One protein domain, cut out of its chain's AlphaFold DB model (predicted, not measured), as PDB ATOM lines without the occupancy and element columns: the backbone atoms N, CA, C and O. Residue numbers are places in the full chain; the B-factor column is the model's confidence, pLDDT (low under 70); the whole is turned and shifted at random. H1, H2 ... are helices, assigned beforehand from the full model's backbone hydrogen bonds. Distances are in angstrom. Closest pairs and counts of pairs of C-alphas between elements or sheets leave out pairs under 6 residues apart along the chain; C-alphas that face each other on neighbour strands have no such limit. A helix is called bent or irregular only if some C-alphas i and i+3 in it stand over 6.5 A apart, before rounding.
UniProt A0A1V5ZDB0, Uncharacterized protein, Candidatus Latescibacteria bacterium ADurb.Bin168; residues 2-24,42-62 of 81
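What this domain is: This is residues 2 to 24 and 42 to 62 of the 81 residues of an uncharacterized protein of Candidatus Latescibacteria bacterium ADurb.Bin168 (UniProt A0A1V5ZDB0). Three short helices stand in a loose row, with H2 between H1 and H3 and its line tilted steeply to both. H1 and H2 follow each other round a corner at their tight link, while H3, on the far side of a cut in the chain, makes the other end of the row, with residues 45 to 50 sticking out there. The printed part has 44 residues with three named helices, in the order H1, H2, H3 along the chain, and no named strand; the class is all helix. The whole is loose, with a radius of gyration of the C-alphas of 11.8 A, and the C-alphas span 30 by 23 by 21 A along their three main axes.

How they stand to each other: H1, residues 5 to 13, and H2, residues 17 to 24, only just touch, with 3 pairs of C-alphas within 8 A, and they touch only at the corner by their link. Their closest C-alphas, those of Met 11 and Pro 17, are 6.0 A apart. The two helices run opposite ways at a steep tilt of 43 degrees. H2 and H3, residues 49 to 58, are close but not clearly touching: their closest C-alphas, those of Ile 22 and Val 55, are 6.4 A apart. These two run the same way at a steep tilt of 44 degrees. H1 and H3 are apart. In H1 and H2 every O i to N i+4 pair is within hydrogen-bond range; in H3 this holds for 4 of 6 pairs.

Where its parts are: The printed part begins at Arg 2, with its C-alpha at (214.237, 177.846, 320.520). H1 begins at C-alpha 5, (210.736, 185.462, 324.643), and measures 12.3 A from first to last C-alpha. After residues 14 to 16, H2 runs 10.2 A from Pro 17 to Met 24. Printing resumes at His 42, and residues 42 to 48 precede H3, which runs 15.4 A from Glu 49 to Arg 58, where C-alpha 58 stands at (234.949, 189.130, 331.023). H3 is irregular, but only just: C-alphas 50 and 53 are 6.9 A apart, and its line is a rough one.

The domain as a whole: The two C-alphas farthest apart are those of Ala 5 and Met 62, at 31.2 A. Residues 25 to 41 are not printed, and C-alphas 24 and 42 are 15.4 A apart across the cut. The link from H1 to H2 is tight, and the link from H2 to H3 is the one across the cut. Residues 45 to 50, of which 49 and 50 belong to H3, stand free. The mean pLDDT of the printed part of this model is 94.4, and no printed residue is under 70.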
ATOM      1  N   ARG A   2     215.269 176.851 320.178       92.38
ATOM      2  CA  ARG A   2     214.237 177.846 320.520       92.38
ATOM      3  C   ARG A   2     214.897 178.935 321.357       92.38
ATOM      4  O   ARG A   2     215.735 178.608 322.189       92.38
ATOM      5  N   VAL A   3     214.520 180.187 321.124       94.06
ATOM      6  CA  VAL A   3     215.011 181.338 321.888       94.06
ATOM      7  C   VAL A   3     213.877 181.814 322.802       94.06
ATOM      8  O   VAL A   3     212.776 182.026 322.285       94.06
ATOM      9  N   PRO A   4     214.095 181.947 324.122       95.69
ATOM     10  CA  PRO A   4     213.075 182.443 325.041       95.69
ATOM     11  C   PRO A   4     212.603 183.866 324.699       95.69
ATOM     12  O   PRO A   4     213.352 184.674 324.140       95.69
ATOM     13  N   ALA A   5     211.346 184.184 325.016       97.31
ATOM     14  CA  ALA A   5     210.736 185.462 324.643       97.31
ATOM     15  C   ALA A   5     211.393 186.647 325.372       97.31
ATOM     16  O   ALA A   5     211.584 187.713 324.789       97.31
ATOM     17  N   GLU A   6     211.796 186.436 326.621       96.50
ATOM     18  CA  GLU A   6     212.516 187.387 327.460       96.50
ATOM     19  C   GLU A   6     213.896 187.733 326.890       96.50
ATOM     20  O   GLU A   6     214.279 188.899 326.881       96.50
ATOM     21  N   THR A   7     214.605 186.753 326.321       96.25
ATOM     22  CA  THR A   7     215.888 186.951 325.632       96.25
ATOM     23  C   THR A   7     215.706 187.869 324.422       96.25
ATOM     24  O   THR A   7     216.477 188.804 324.220       96.25
ATOM     25  N   ILE A   8     214.644 187.642 323.639       97.06
ATOM     26  CA  ILE A   8     214.313 188.471 322.471       97.06
ATOM     27  C   ILE A   8     213.942 189.893 322.906       97.06
ATOM     28  O   ILE A   8     214.385 190.858 322.285       97.06
ATOM     29  N   ALA A   9     213.129 190.033 323.955       97.69
ATOM     30  CA  ALA A   9     212.710 191.332 324.471       97.69
ATOM     31  C   ALA A   9     213.900 192.144 325.010       97.69
ATOM     32  O   ALA A   9     214.030 193.316 324.662       97.69
ATOM     33  N   ARG A  10     214.794 191.507 325.781       97.69
ATOM     34  CA  ARG A  10     216.031 192.109 326.303       97.69
ATOM     35  C   ARG A  10     216.907 192.642 325.171       97.69
ATOM     36  O   ARG A  10     217.248 193.818 325.176       97.69
ATOM     37  N   MET A  11     217.168 191.818 324.155       97.69
ATOM     38  CA  MET A  11     217.974 192.221 322.998       97.69
ATOM     39  C   MET A  11     217.335 193.374 322.206       97.69
ATOM     40  O   MET A  11     218.017 194.319 321.826       97.69
ATOM     41  N   LYS A  12     216.013 193.341 321.977       97.38
ATOM     42  CA  LYS A  12     215.297 194.421 321.271       97.38
ATOM     43  C   LYS A  12     215.292 195.748 322.035       97.38
ATOM     44  O   LYS A  12     215.195 196.796 321.405       97.38
ATOM     45  N   GLY A  13     215.326 195.695 323.365       97.88
ATOM     46  CA  GLY A  13     215.355 196.873 324.232       97.88
ATOM     47  C   GLY A  13     216.757 197.431 324.486       97.88
ATOM     48  O   GLY A  13     216.876 198.487 325.106       97.88
ATOM     49  N   ALA A  14     217.807 196.742 324.037       98.25
ATOM     50  CA  ALA A  14     219.182 197.143 324.287       98.25
ATOM     51  C   ALA A  14     219.545 198.418 323.518       98.25
ATOM     52  O   ALA A  14     219.332 198.519 322.311       98.25
ATOM     53  N   GLN A  15     220.160 199.379 324.213       98.06
ATOM     54  CA  GLN A  15     220.721 200.575 323.572       98.06
ATOM     55  C   GLN A  15     221.910 200.226 322.670       98.06
ATOM     56  O   GLN A  15     222.094 200.841 321.623       98.06
ATOM     57  N   ASN A  16     222.696 199.224 323.073       98.00
ATOM     58  CA  ASN A  16     223.781 198.655 322.287       98.00
ATOM     59  C   ASN A  16     223.608 197.125 322.215       98.00
ATOM     60  O   ASN A  16     224.000 196.425 323.150       98.00
ATOM     61  N   PRO A  17     223.016 196.598 321.127       96.19
ATOM     62  CA  PRO A  17     222.782 195.163 320.964       96.19
ATOM     63  C   PRO A  17     224.056 194.306 320.940       96.19
ATOM     64  O   PRO A  17     224.020 193.154 321.365       96.19
ATOM     65  N   GLU A  18     225.179 194.844 320.454       95.00
ATOM     66  CA  GLU A  18     226.454 194.113 320.410       95.00
ATOM     67  C   GLU A  18     226.996 193.876 321.821       95.00
ATOM     68  O   GLU A  18     227.278 192.738 322.199       95.00
ATOM     69  N   GLU A  19     227.068 194.940 322.623       97.06
ATOM     70  CA  GLU A  19     227.480 194.875 324.029       97.06
ATOM     71  C   GLU A  19     226.528 193.996 324.852       97.06
ATOM     72  O   GLU A  19     226.973 193.182 325.660       97.06
ATOM     73  N   GLU A  20     225.218 194.092 324.600       97.88
ATOM     74  CA  GLU A  20     224.226 193.226 325.238       97.88
ATOM     75  C   GLU A  20     224.464 191.752 324.888       97.88
ATOM     76  O   GLU A  20     224.442 190.890 325.763       97.88
ATOM     77  N   GLY A  21     224.753 191.445 323.621       95.50
ATOM     78  CA  GLY A  21     225.077 190.088 323.184       95.50
ATOM     79  C   GLY A  21     226.325 189.530 323.866       95.50
ATOM     80  O   GLY A  21     226.316 188.382 324.317       95.50
ATOM     81  N   ILE A  22     227.375 190.348 324.000       96.94
ATOM     82  CA  ILE A  22     228.597 189.993 324.737       96.94
ATOM     83  C   ILE A  22     228.259 189.698 326.198       96.94
ATOM     84  O   ILE A  22     228.652 188.654 326.725       96.94
ATOM     85  N   GLN A  23     227.498 190.579 326.843       98.12
ATOM     86  CA  GLN A  23     227.098 190.432 328.236       98.12
ATOM     87  C   GLN A  23     226.277 189.150 328.460       98.12
ATOM     88  O   GLN A  23     226.575 188.371 329.367       98.12
ATOM     89  N   MET A  24     225.313 188.860 327.585       97.25
ATOM     90  CA  MET A  24     224.513 187.633 327.638       97.25
ATOM     91  C   MET A  24     225.357 186.368 327.428       97.25
ATOM     92  O   MET A  24     225.120 185.348 328.085       97.25
ATOM     93  N   HIS A  42     232.680 175.455 324.278       92.81
ATOM     94  CA  HIS A  42     233.064 175.736 322.900       92.81
ATOM     95  C   HIS A  42     232.463 177.085 322.504       92.81
ATOM     96  O   HIS A  42     231.245 177.207 322.372       92.81
ATOM     97  N   LEU A  43     233.308 178.108 322.367       92.19
ATOM     98  CA  LEU A  43     232.875 179.440 321.957       92.19
ATOM     99  C   LEU A  43     232.835 179.509 320.428       92.19
ATOM    100  O   LEU A  43     233.878 179.472 319.779       92.19
ATOM    101  N   MET A  44     231.633 179.613 319.862       90.25
ATOM    102  CA  MET A  44     231.442 179.802 318.425       90.25
ATOM    103  C   MET A  44     231.329 181.289 318.107       90.25
ATOM    104  O   MET A  44     230.391 181.949 318.548       90.25
ATOM    105  N   THR A  45     232.247 181.800 317.294       86.50
ATOM    106  CA  THR A  45     232.142 183.133 316.692       86.50
ATOM    107  C   THR A  45     231.988 182.988 315.190       86.50
ATOM    108  O   THR A  45     232.787 182.307 314.555       86.50
ATOM    109  N   VAL A  46     230.956 183.608 314.621       87.19
ATOM    110  CA  VAL A  46     230.731 183.625 313.172       87.19
ATOM    111  C   VAL A  46     231.130 185.002 312.661       87.19
ATOM    112  O   VAL A  46     230.412 185.967 312.906       87.19
ATOM    113  N   SER A  47     232.278 185.092 311.985       88.19
ATOM    114  CA  SER A  47     232.797 186.332 311.385       88.19
ATOM    115  C   SER A  47     232.991 187.493 312.375       88.19
ATOM    116  O   SER A  47     232.927 188.659 311.986       88.19
ATOM    117  N   TRP A  48     233.195 187.184 313.659       90.50
ATOM    118  CA  TRP A  48     233.417 188.169 314.724       90.50
ATOM    119  C   TRP A  48     234.512 187.718 315.696       90.50
ATOM    120  O   TRP A  48     234.395 187.789 316.915       90.50
ATOM    121  N   GLU A  49     235.614 187.219 315.157       91.50
ATOM    122  CA  GLU A  49     236.720 186.632 315.918       91.50
ATOM    123  C   GLU A  49     237.382 187.650 316.864       91.50
ATOM    124  O   GLU A  49     237.924 187.283 317.906       91.50
ATOM    125  N   ALA A  50     237.298 188.942 316.536       90.62
ATOM    126  CA  ALA A  50     237.838 190.030 317.348       90.62
ATOM    127  C   ALA A  50     237.187 190.148 318.739       90.62
ATOM    128  O   ALA A  50     237.812 190.700 319.643       90.62
ATOM    129  N   VAL A  51     235.975 189.611 318.937       92.88
ATOM    130  CA  VAL A  51     235.265 189.661 320.228       92.88
ATOM    131  C   VAL A  51     235.734 188.583 321.208       92.88
ATOM    132  O   VAL A  51     235.527 188.695 322.417       92.88
ATOM    133  N   VAL A  52     236.394 187.530 320.711       93.25
ATOM    134  CA  VAL A  52     236.795 186.373 321.526       93.25
ATOM    135  C   VAL A  52     237.642 186.775 322.741       93.25
ATOM    136  O   VAL A  52     237.299 186.359 323.850       93.25
ATOM    137  N   PRO A  53     238.705 187.600 322.608       92.31
ATOM    138  CA  PRO A  53     239.521 188.007 323.754       92.31
ATOM    139  C   PRO A  53     238.713 188.723 324.840       92.31
ATOM    140  O   PRO A  53     238.975 188.545 326.030       92.31
ATOM    141  N   GLU A  54     237.727 189.521 324.440       94.31
ATOM    142  CA  GLU A  54     236.879 190.279 325.349       94.31
ATOM    143  C   GLU A  54     235.922 189.374 326.126       94.31
ATOM    144  O   GLU A  54     235.881 189.449 327.357       94.31
ATOM    145  N   VAL A  55     235.220 188.468 325.437       95.56
ATOM    146  CA  VAL A  55     234.325 187.490 326.077       95.56
ATOM    147  C   VAL A  55     235.105 186.626 327.066       95.56
ATOM    148  O   VAL A  55     234.685 186.470 328.211       95.56
ATOM    149  N   LEU A  56     236.275 186.113 326.665       93.81
ATOM    150  CA  LEU A  56     237.116 185.288 327.536       93.81
ATOM    151  C   LEU A  56     237.608 186.064 328.762       93.81
ATOM    152  O   LEU A  56     237.585 185.528 329.871       93.81
ATOM    153  N   LYS A  57     238.020 187.326 328.593       94.31
ATOM    154  CA  LYS A  57     238.449 188.182 329.706       94.31
ATOM    155  C   LYS A  57     237.307 188.434 330.688       94.31
ATOM    156  O   LYS A  57     237.485 188.214 331.884       94.31
ATOM    157  N   ARG A  58     236.137 188.850 330.197       95.94
ATOM    158  CA  ARG A  58     234.949 189.130 331.023       95.94
ATOM    159  C   ARG A  58     234.415 187.871 331.720       95.94
ATOM    160  O   ARG A  58     233.963 187.946 332.856       95.94
ATOM    161  N   ALA A  59     234.532 186.704 331.083       95.25
ATOM    162  CA  ALA A  59     234.146 185.415 331.661       95.25
ATOM    163  C   ALA A  59     235.191 184.807 332.622       95.25
ATOM    164  O   ALA A  59     234.959 183.723 333.165       95.25
ATOM    165  N   GLY A  60     236.346 185.457 332.822       92.81
ATOM    166  CA  GLY A  60     237.431 184.928 333.656       92.81
ATOM    167  C   GLY A  60     238.046 183.639 333.100       92.81
ATOM    168  O   GLY A  60     238.423 182.755 333.863       92.81
ATOM    169  N   LEU A  61     238.073 183.502 331.771       91.38
ATOM    170  CA  LEU A  61     238.619 182.360 331.031       91.38
ATOM    171  C   LEU A  61     239.878 182.717 330.228       91.38
ATOM    172  O   LEU A  61     240.423 181.862 329.531       91.38
ATOM    173  N   MET A  62     240.337 183.969 330.293       86.00
ATOM    174  CA  MET A  62     241.558 184.385 329.609       86.00
ATOM    175  C   MET A  62     242.785 183.744 330.286       86.00
ATOM    176  O   MET A  62     242.986 183.967 331.480       86.00
TER     177      MET A  62